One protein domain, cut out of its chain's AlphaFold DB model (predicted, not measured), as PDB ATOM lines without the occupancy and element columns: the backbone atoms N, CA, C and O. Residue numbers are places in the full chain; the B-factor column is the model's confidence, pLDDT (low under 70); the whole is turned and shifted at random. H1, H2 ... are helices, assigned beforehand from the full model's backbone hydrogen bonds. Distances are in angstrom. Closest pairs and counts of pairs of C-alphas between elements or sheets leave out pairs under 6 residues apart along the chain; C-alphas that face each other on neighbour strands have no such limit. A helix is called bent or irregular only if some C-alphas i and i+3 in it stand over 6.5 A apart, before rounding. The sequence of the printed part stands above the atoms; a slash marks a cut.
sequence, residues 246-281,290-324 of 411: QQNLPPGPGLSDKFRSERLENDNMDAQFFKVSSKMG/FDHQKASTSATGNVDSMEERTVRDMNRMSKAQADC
ATOM      1  N   GLN A 246     -49.286   6.264 -49.062       55.72
ATOM      2  CA  GLN A 246     -49.969   7.342 -49.794       55.72
ATOM      3  C   GLN A 246     -50.687   8.357 -48.883       55.72
ATOM      4  O   GLN A 246     -50.959   9.461 -49.335       55.72
ATOM      5  N   GLN A 247     -50.964   8.019 -47.618       55.62
ATOM      6  CA  GLN A 247     -51.585   8.923 -46.639       55.62
ATOM      7  C   GLN A 247     -50.591   9.916 -45.999       55.62
ATOM      8  O   GLN A 247     -51.021  10.838 -45.309       55.62
ATOM      9  N   ASN A 248     -49.284   9.731 -46.215       55.31
ATOM     10  CA  ASN A 248     -48.225  10.643 -45.762       55.31
ATOM     11  C   ASN A 248     -47.666  11.510 -46.905       55.31
ATOM     12  O   ASN A 248     -46.739  12.282 -46.686       55.31
ATOM     13  N   LEU A 249     -48.195  11.377 -48.128       59.66
ATOM     14  CA  LEU A 249     -47.861  12.282 -49.226       59.66
ATOM     15  C   LEU A 249     -48.692  13.573 -49.108       59.66
ATOM     16  O   LEU A 249     -49.849  13.497 -48.686       59.66
ATOM     17  N   PRO A 250     -48.155  14.730 -49.541       58.62
ATOM     18  CA  PRO A 250     -48.902  15.981 -49.564       58.62
ATOM     19  C   PRO A 250     -50.246  15.857 -50.306       58.62
ATOM     20  O   PRO A 250     -50.310  15.186 -51.348       58.62
ATOM     21  N   PRO A 251     -51.325  16.480 -49.792       62.78
ATOM     22  CA  PRO A 251     -52.680  16.296 -50.304       62.78
ATOM     23  C   PRO A 251     -52.881  17.020 -51.642       62.78
ATOM     24  O   PRO A 251     -53.351  18.152 -51.686       62.78
ATOM     25  N   GLY A 252     -52.562  16.341 -52.746       64.38
ATOM     26  CA  GLY A 252     -52.764  16.852 -54.101       64.38
ATOM     27  C   GLY A 252     -52.902  15.728 -55.141       64.38
ATOM     28  O   GLY A 252     -52.182  14.725 -55.064       64.38
ATOM     29  N   PRO A 253     -53.807  15.857 -56.133       72.94
ATOM     30  CA  PRO A 253     -54.021  14.829 -57.156       72.94
ATOM     31  C   PRO A 253     -52.885  14.763 -58.192       72.94
ATOM     32  O   PRO A 253     -52.722  13.744 -58.860       72.94
ATOM     33  N   GLY A 254     -52.097  15.836 -58.337       81.69
ATOM     34  CA  GLY A 254     -51.008  15.949 -59.310       81.69
ATOM     35  C   GLY A 254     -49.614  15.852 -58.688       81.69
ATOM     36  O   GLY A 254     -49.397  16.202 -57.530       81.69
ATOM     37  N   LEU A 255     -48.628  15.426 -59.484       81.88
ATOM     38  CA  LEU A 255     -47.212  15.442 -59.089       81.88
ATOM     39  C   LEU A 255     -46.686  16.877 -58.864       81.88
ATOM     40  O   LEU A 255     -45.847  17.102 -57.998       81.88
ATOM     41  N   SER A 256     -47.229  17.852 -59.595       84.38
ATOM     42  CA  SER A 256     -46.924  19.282 -59.457       84.38
ATOM     43  C   SER A 256     -47.213  19.850 -58.064       84.38
ATOM     44  O   SER A 256     -46.486  20.733 -57.617       84.38
ATOM     45  N   ASP A 257     -48.224  19.339 -57.357       79.19
ATOM     46  CA  ASP A 257     -48.548  19.775 -55.989       79.19
ATOM     47  C   ASP A 257     -47.543  19.259 -54.957       79.19
ATOM     48  O   ASP A 257     -47.231  19.945 -53.985       79.19
ATOM     49  N   LYS A 258     -46.973  18.077 -55.208       76.50
ATOM     50  CA  LYS A 258     -45.922  17.482 -54.373       76.50
ATOM     51  C   LYS A 258     -44.629  18.287 -54.497       76.50
ATOM     52  O   LYS A 258     -44.015  18.604 -53.492       76.50
ATOM     53  N   PHE A 259     -44.286  18.743 -55.705       81.31
ATOM     54  CA  PHE A 259     -43.175  19.686 -55.905       81.31
ATOM     55  C   PHE A 259     -43.410  21.075 -55.285       81.31
ATOM     56  O   PHE A 259     -42.447  21.754 -54.937       81.31
ATOM     57  N   ARG A 260     -44.666  21.522 -55.148       80.94
ATOM     58  CA  ARG A 260     -44.992  22.785 -54.461       80.94
ATOM     59  C   ARG A 260     -44.833  22.660 -52.952       80.94
ATOM     60  O   ARG A 260     -44.155  23.486 -52.359       80.94
ATOM     61  N   SER A 261     -45.422  21.624 -52.362       74.00
ATOM     62  CA  SER A 261     -45.301  21.342 -50.926       74.00
ATOM     63  C   SER A 261     -43.845  21.100 -50.526       74.00
ATOM     64  O   SER A 261     -43.368  21.799 -49.644       74.00
ATOM     65  N   GLU A 262     -43.088  20.268 -51.249       76.06
ATOM     66  CA  GLU A 262     -41.643  20.068 -51.008       76.06
ATOM     67  C   GLU A 262     -40.856  21.397 -50.985       76.06
ATOM     68  O   GLU A 262     -39.992  21.613 -50.140       76.06
ATOM     69  N   ARG A 263     -41.189  22.337 -51.885       81.25
ATOM     70  CA  ARG A 263     -40.530  23.650 -51.972       81.25
ATOM     71  C   ARG A 263     -40.917  24.621 -50.843       81.25
ATOM     72  O   ARG A 263     -40.176  25.576 -50.614       81.25
ATOM     73  N   LEU A 264     -42.054  24.428 -50.173       70.44
ATOM     74  CA  LEU A 264     -42.534  25.300 -49.088       70.44
ATOM     75  C   LEU A 264     -42.411  24.670 -47.686       70.44
ATOM     76  O   LEU A 264     -42.417  25.402 -46.700       70.44
ATOM     77  N   GLU A 265     -42.315  23.344 -47.575       64.25
ATOM     78  CA  GLU A 265     -42.591  22.584 -46.344       64.25
ATOM     79  C   GLU A 265     -41.418  21.666 -45.936       64.25
ATOM     80  O   GLU A 265     -41.604  20.522 -45.528       64.25
ATOM     81  N   ASN A 266     -40.183  22.170 -46.033       55.72
ATOM     82  CA  ASN A 266     -38.954  21.396 -45.793       55.72
ATOM     83  C   ASN A 266     -38.734  20.979 -44.313       55.72
ATOM     84  O   ASN A 266     -38.010  20.029 -44.034       55.72
ATOM     85  N   ASP A 267     -39.383  21.648 -43.350       56.94
ATOM     86  CA  ASP A 267     -39.195  21.418 -41.899       56.94
ATOM     87  C   ASP A 267     -40.011  20.227 -41.336       56.94
ATOM     88  O   ASP A 267     -40.064  19.998 -40.123       56.94
ATOM     89  N   ASN A 268     -40.741  19.504 -42.191       63.38
ATOM     90  CA  ASN A 268     -41.908  18.731 -41.756       63.38
ATOM     91  C   ASN A 268     -41.569  17.499 -40.897       63.38
ATOM     92  O   ASN A 268     -42.352  17.133 -40.025       63.38
ATOM     93  N   MET A 269     -40.416  16.855 -41.105       68.94
ATOM     94  CA  MET A 269     -40.098  15.578 -40.446       68.94
ATOM     95  C   MET A 269     -39.914  15.714 -38.929       68.94
ATOM     96  O   MET A 269     -40.556  14.983 -38.171       68.94
ATOM     97  N   ASP A 270     -39.115  16.681 -38.474       75.06
ATOM     98  CA  ASP A 270     -38.901  16.920 -37.042       75.06
ATOM     99  C   ASP A 270     -40.146  17.538 -36.398       75.06
ATOM    100  O   ASP A 270     -40.562  17.122 -35.314       75.06
ATOM    101  N   ALA A 271     -40.817  18.467 -37.091       73.69
ATOM    102  CA  ALA A 271     -42.077  19.041 -36.629       73.69
ATOM    103  C   ALA A 271     -43.163  17.963 -36.436       73.69
ATOM    104  O   ALA A 271     -43.858  17.960 -35.415       73.69
ATOM    105  N   GLN A 272     -43.281  17.000 -37.358       72.50
ATOM    106  CA  GLN A 272     -44.137  15.824 -37.197       72.50
ATOM    107  C   GLN A 272     -43.658  14.929 -36.055       72.50
ATOM    108  O   GLN A 272     -44.481  14.520 -35.236       72.50
ATOM    109  N   PHE A 273     -42.357  14.648 -35.941       74.69
ATOM    110  CA  PHE A 273     -41.832  13.820 -34.858       74.69
ATOM    111  C   PHE A 273     -42.168  14.409 -33.480       74.69
ATOM    112  O   PHE A 273     -42.718  13.694 -32.640       74.69
ATOM    113  N   PHE A 274     -41.982  15.716 -33.260       76.31
ATOM    114  CA  PHE A 274     -42.420  16.396 -32.034       76.31
ATOM    115  C   PHE A 274     -43.953  16.388 -31.871       76.31
ATOM    116  O   PHE A 274     -44.456  16.094 -30.784       76.31
ATOM    117  N   LYS A 275     -44.727  16.627 -32.940       74.25
ATOM    118  CA  LYS A 275     -46.210  16.653 -32.936       74.25
ATOM    119  C   LYS A 275     -46.866  15.276 -32.742       74.25
ATOM    120  O   LYS A 275     -48.048  15.225 -32.387       74.25
ATOM    121  N   VAL A 276     -46.143  14.174 -32.963       71.88
ATOM    122  CA  VAL A 276     -46.613  12.800 -32.701       71.88
ATOM    123  C   VAL A 276     -46.048  12.249 -31.390       71.88
ATOM    124  O   VAL A 276     -46.810  11.657 -30.630       71.88
ATOM    125  N   SER A 277     -44.772  12.484 -31.062       72.38
ATOM    126  CA  SER A 277     -44.181  12.058 -29.778       72.38
ATOM    127  C   SER A 277     -44.862  12.720 -28.575       72.38
ATOM    128  O   SER A 277     -45.238  12.019 -27.644       72.38
ATOM    129  N   SER A 278     -45.178  14.020 -28.644       72.50
ATOM    130  CA  SER A 278     -45.995  14.722 -27.630       72.50
ATOM    131  C   SER A 278     -47.417  14.164 -27.448       72.50
ATOM    132  O   SER A 278     -48.067  14.445 -26.444       72.50
ATOM    133  N   LYS A 279     -47.913  13.352 -28.394       71.69
ATOM    134  CA  LYS A 279     -49.206  12.642 -28.318       71.69
ATOM    135  C   LYS A 279     -49.049  11.157 -27.974       71.69
ATOM    136  O   LYS A 279     -50.049  10.445 -27.836       71.69
ATOM    137  N   MET A 280     -47.816  10.669 -27.864       63.53
ATOM    138  CA  MET A 280     -47.505   9.274 -27.594       63.53
ATOM    139  C   MET A 280     -47.302   9.094 -26.089       63.53
ATOM    140  O   MET A 280     -46.242   9.384 -25.550       63.53
ATOM    141  N   GLY A 281     -48.348   8.622 -25.406       60.94
ATOM    142  CA  GLY A 281     -48.252   8.253 -23.992       60.94
ATOM    143  C   GLY A 281     -47.163   7.203 -23.750       60.94
ATOM    144  O   GLY A 281     -46.938   6.334 -24.601       60.94
ATOM    145  N   PHE A 290     -45.142   6.235 -36.367       59.94
ATOM    146  CA  PHE A 290     -45.591   6.668 -37.697       59.94
ATOM    147  C   PHE A 290     -46.618   5.716 -38.332       59.94
ATOM    148  O   PHE A 290     -47.234   6.032 -39.350       59.94
ATOM    149  N   ASP A 291     -46.825   4.549 -37.723       59.25
ATOM    150  CA  ASP A 291     -47.706   3.499 -38.222       59.25
ATOM    151  C   ASP A 291     -49.184   3.773 -37.858       59.25
ATOM    152  O   ASP A 291     -50.114   3.255 -38.492       59.25
ATOM    153  N   HIS A 292     -49.443   4.627 -36.863       54.38
ATOM    154  CA  HIS A 292     -50.799   5.007 -36.478       54.38
ATOM    155  C   HIS A 292     -51.396   6.075 -37.406       54.38
ATOM    156  O   HIS A 292     -50.975   7.226 -37.426       54.38
ATOM    157  N   GLN A 293     -52.505   5.712 -38.060       51.84
ATOM    158  CA  GLN A 293     -53.350   6.578 -38.900       51.84
ATOM    159  C   GLN A 293     -53.676   7.951 -38.268       51.84
ATOM    160  O   GLN A 293     -53.832   8.933 -38.987       51.84
ATOM    161  N   LYS A 294     -53.723   8.019 -36.928       51.31
ATOM    162  CA  LYS A 294     -53.968   9.231 -36.127       51.31
ATOM    163  C   LYS A 294     -52.875  10.312 -36.243       51.31
ATOM    164  O   LYS A 294     -53.141  11.453 -35.879       51.31
ATOM    165  N   ALA A 295     -51.676   9.970 -36.722       51.97
ATOM    166  CA  ALA A 295     -50.609  10.933 -37.009       51.97
ATOM    167  C   ALA A 295     -50.883  11.704 -38.315       51.97
ATOM    168  O   ALA A 295     -50.868  12.932 -38.332       51.97
ATOM    169  N   SER A 296     -51.222  10.983 -39.389       52.28
ATOM    170  CA  SER A 296     -51.515  11.560 -40.711       52.28
ATOM    171  C   SER A 296     -52.812  12.385 -40.737       52.28
ATOM    172  O   SER A 296     -52.884  13.408 -41.416       52.28
ATOM    173  N   THR A 297     -53.836  12.021 -39.952       50.91
ATOM    174  CA  THR A 297     -55.147  12.704 -39.985       50.91
ATOM    175  C   THR A 297     -55.147  14.179 -39.557       50.91
ATOM    176  O   THR A 297     -56.182  14.817 -39.691       50.91
ATOM    177  N   SER A 298     -54.034  14.755 -39.077       52.31
ATOM    178  CA  SER A 298     -53.936  16.216 -38.880       52.31
ATOM    179  C   SER A 298     -53.583  17.022 -40.141       52.31
ATOM    180  O   SER A 298     -53.582  18.248 -40.075       52.31
ATOM    181  N   ALA A 299     -53.333  16.380 -41.290       52.62
ATOM    182  CA  ALA A 299     -53.015  17.067 -42.549       52.62
ATOM    183  C   ALA A 299     -54.170  17.920 -43.121       52.62
ATOM    184  O   ALA A 299     -53.940  18.788 -43.957       52.62
ATOM    185  N   THR A 300     -55.414  17.731 -42.663       47.94
ATOM    186  CA  THR A 300     -56.565  18.550 -43.096       47.94
ATOM    187  C   THR A 300     -56.541  19.987 -42.564       47.94
ATOM    188  O   THR A 300     -57.360  20.789 -42.993       47.94
ATOM    189  N   GLY A 301     -55.621  20.319 -41.649       52.00
ATOM    190  CA  GLY A 301     -55.403  21.676 -41.135       52.00
ATOM    191  C   GLY A 301     -54.163  22.378 -41.703       52.00
ATOM    192  O   GLY A 301     -53.699  23.336 -41.095       52.00
ATOM    193  N   ASN A 302     -53.569  21.902 -42.809       59.88
ATOM    194  CA  ASN A 302     -52.276  22.438 -43.267       59.88
ATOM    195  C   ASN A 302     -52.339  23.888 -43.777       59.88
ATOM    196  O   ASN A 302     -51.354  24.604 -43.635       59.88
ATOM    197  N   VAL A 303     -53.473  24.338 -44.331       62.12
ATOM    198  CA  VAL A 303     -53.652  25.748 -44.737       62.12
ATOM    199  C   VAL A 303     -53.697  26.671 -43.517       62.12
ATOM    200  O   VAL A 303     -52.884  27.580 -43.413       62.12
ATOM    201  N   ASP A 304     -54.534  26.334 -42.538       65.62
ATOM    202  CA  ASP A 304     -54.696  27.040 -41.261       65.62
ATOM    203  C   ASP A 304     -53.356  27.106 -40.497       65.62
ATOM    204  O   ASP A 304     -52.883  28.170 -40.114       65.62
ATOM    205  N   SER A 305     -52.636  25.979 -40.417       73.56
ATOM    206  CA  SER A 305     -51.302  25.911 -39.802       73.56
ATOM    207  C   SER A 305     -50.211  26.686 -40.563       73.56
ATOM    208  O   SER A 305     -49.201  27.047 -39.954       73.56
ATOM    209  N   MET A 306     -50.368  26.915 -41.872       74.69
ATOM    210  CA  MET A 306     -49.441  27.715 -42.686       74.69
ATOM    211  C   MET A 306     -49.749  29.211 -42.559       74.69
ATOM    212  O   MET A 306     -48.829  30.026 -42.460       74.69
ATOM    213  N   GLU A 307     -51.028  29.574 -42.494       81.94
ATOM    214  CA  GLU A 307     -51.489  30.931 -42.205       81.94
ATOM    215  C   GLU A 307     -51.097  31.339 -40.774       81.94
ATOM    216  O   GLU A 307     -50.450  32.370 -40.604       81.94
ATOM    217  N   GLU A 308     -51.318  30.489 -39.760       84.19
ATOM    218  CA  GLU A 308     -50.820  30.695 -38.388       84.19
ATOM    219  C   GLU A 308     -49.297  30.888 -38.326       84.19
ATOM    220  O   GLU A 308     -48.811  31.730 -37.564       84.19
ATOM    221  N   ARG A 309     -48.519  30.106 -39.094       83.31
ATOM    222  CA  ARG A 309     -47.054  30.256 -39.158       83.31
ATOM    223  C   ARG A 309     -46.683  31.603 -39.776       83.31
ATOM    224  O   ARG A 309     -45.912  32.347 -39.179       83.31
ATOM    225  N   THR A 310     -47.290  31.942 -40.910       87.31
ATOM    226  CA  THR A 310     -47.049  33.200 -41.632       87.31
ATOM    227  C   THR A 310     -47.413  34.415 -40.772       87.31
ATOM    228  O   THR A 310     -46.626  35.353 -40.668       87.31
ATOM    229  N   VAL A 311     -48.554  34.380 -40.076       92.19
ATOM    230  CA  VAL A 311     -48.984  35.426 -39.135       92.19
ATOM    231  C   VAL A 311     -48.058  35.496 -37.919       92.19
ATOM    232  O   VAL A 311     -47.690  36.594 -37.504       92.19
ATOM    233  N   ARG A 312     -47.619  34.360 -37.358       92.38
ATOM    234  CA  ARG A 312     -46.646  34.331 -36.249       92.38
ATOM    235  C   ARG A 312     -45.307  34.949 -36.654       92.38
ATOM    236  O   ARG A 312     -44.783  35.767 -35.900       92.38
ATOM    237  N   ASP A 313     -44.770  34.592 -37.816       90.25
ATOM    238  CA  ASP A 313     -43.482  35.101 -38.292       90.25
ATOM    239  C   ASP A 313     -43.580  36.578 -38.727       90.25
ATOM    240  O   ASP A 313     -42.710  37.375 -38.371       90.25
ATOM    241  N   MET A 314     -44.684  37.003 -39.355       92.38
ATOM    242  CA  MET A 314     -44.948  38.421 -39.643       92.38
ATOM    243  C   MET A 314     -45.085  39.251 -38.356       92.38
ATOM    244  O   MET A 314     -44.472  40.313 -38.243       92.38
ATOM    245  N   ASN A 315     -45.817  38.761 -37.350       94.88
ATOM    246  CA  ASN A 315     -45.938  39.424 -36.047       94.88
ATOM    247  C   ASN A 315     -44.597  39.470 -35.297       94.88
ATOM    248  O   ASN A 315     -44.298  40.464 -34.634       94.88
ATOM    249  N   ARG A 316     -43.762  38.430 -35.423       93.31
ATOM    250  CA  ARG A 316     -42.400  38.395 -34.870       93.31
ATOM    251  C   ARG A 316     -41.510  39.461 -35.513       93.31
ATOM    252  O   ARG A 316     -40.837  40.182 -34.779       93.31
ATOM    253  N   MET A 317     -41.526  39.583 -36.841       90.31
ATOM    254  CA  MET A 317     -40.752  40.598 -37.569       90.31
ATOM    255  C   MET A 317     -41.261  42.017 -37.291       90.31
ATOM    256  O   MET A 317     -40.461  42.896 -36.988       90.31
ATOM    257  N   SER A 318     -42.581  42.226 -37.299       92.25
ATOM    258  CA  SER A 318     -43.213  43.510 -36.960       92.25
ATOM    259  C   SER A 318     -42.863  43.959 -35.536       92.25
ATOM    260  O   SER A 318     -42.415  45.089 -35.329       92.25
ATOM    261  N   LYS A 319     -42.938  43.050 -34.550       93.00
ATOM    262  CA  LYS A 319     -42.477  43.342 -33.186       93.00
ATOM    263  C   LYS A 319     -40.982  43.665 -33.154       93.00
ATOM    264  O   LYS A 319     -40.606  44.657 -32.543       93.00
ATOM    265  N   ALA A 320     -40.138  42.870 -33.816       92.06
ATOM    266  CA  ALA A 320     -38.694  43.109 -33.853       92.06
ATOM    267  C   ALA A 320     -38.343  44.478 -34.458       92.06
ATOM    268  O   ALA A 320     -37.451  45.144 -33.943       92.06
ATOM    269  N   GLN A 321     -39.067  44.928 -35.488       91.38
ATOM    270  CA  GLN A 321     -38.931  46.265 -36.076       91.38
ATOM    271  C   GLN A 321     -39.372  47.377 -35.112       91.38
ATOM    272  O   GLN A 321     -38.637  48.347 -34.931       91.38
ATOM    273  N   ALA A 322     -40.532  47.229 -34.465       91.69
ATOM    274  CA  ALA A 322     -41.053  48.206 -33.504       91.69
ATOM    275  C   ALA A 322     -40.177  48.332 -32.240       91.69
ATOM    276  O   ALA A 322     -40.020  49.424 -31.698       91.69
ATOM    277  N   ASP A 323     -39.573  47.227 -31.791       92.12
ATOM    278  CA  ASP A 323     -38.660  47.186 -30.646       92.12
ATOM    279  C   ASP A 323     -37.201  47.576 -30.987       92.12
ATOM    280  O   ASP A 323     -36.394  47.685 -30.060       92.12
ATOM    281  N   CYS A 324     -36.847  47.782 -32.264       92.19
ATOM    282  CA  CYS A 324     -35.469  47.995 -32.734       92.19
ATOM    283  C   CYS A 324     -34.931  49.412 -32.467       92.19
ATOM    284  O   CYS A 324     -35.636  50.393 -32.661       92.19
TER     285      CYS A 324
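This is residues 246 to 281 and 290 to 324 of the 411 residues of the protein "CwfJ_C_1 domain-containing protein" of Anopheles maculatus (UniProt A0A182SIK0). The model is a loose, open T: the short helices H1 and H2 are strung one after the other along the crossbar, and H3b, the long arm of the bent helix H3, forms the stem, with residues 307 to 324 sticking out free. The other arm, H3a, comes near H2, but no helix or arm touches another, and there is no tightly packed core. The printed part has 71 residues with three named helices in the order H1, H2, H3 and no named strand; the class is all helix. The whole is loose, with a radius of gyration of the C-alphas of 15.1 A, and flat, spanning 46 by 37 by 17 A.

The printed part begins at Gln 246, with C-alpha at (-49.969, 7.342, -49.794). H1 covers residues 255 to 264 and measures 14.8 A from first to last C-alpha; C-alpha 255 is at (-47.212, 15.442, -59.089). H2, residues 268 to 277, measures 13.9 A. H3, residues 293 to 322, was assigned as one helix by its hydrogen bonds, but it is bent: C-alphas 300 and 303 are 7.9 A apart. Its arm H3a, residues 293 to 300, measures 13.1 A and is itself irregular, with C-alphas 297 and 300 6.8 A apart. Its arm H3b, residues 303 to 322, measures 28.1 A and ends at C-alpha 322, (-41.053, 48.206, -33.504).

H1 and H2 are joined by a tight link of 3 residues, yet they are apart. H2 and H3a are close but not clearly touching; their closest C-alphas, those of Val 276 and Ala 295, are 6.2 A apart. They run opposite ways at a steep tilt of 52 degrees. H3a and H3b stand at a steep tilt of 64 degrees. H1 is apart from H3a and from H3b, and H2 is apart from H3b. In H1, H2 and H3b every O i to N i+4 pair is within hydrogen-bond range; in H3a 1 of 4 is, beside 2 of 5 O i to N i+3 pairs.

The two C-alphas farthest apart, those of Asp 291 and Cys 324, are 46.5 A apart. Residues 282 to 289 are not printed, and C-alphas 281 and 290 across this cut are 14.1 A apart; the link from H2 to H3 runs across it. Residues 266 to 271, of which 268 to 271 belong to H2, also stand free. The mean pLDDT of the printed part is 72.1, and 29 residues are under 70: residues 246 to 252, 265 to 269, 280 to 281 and 290 to 304.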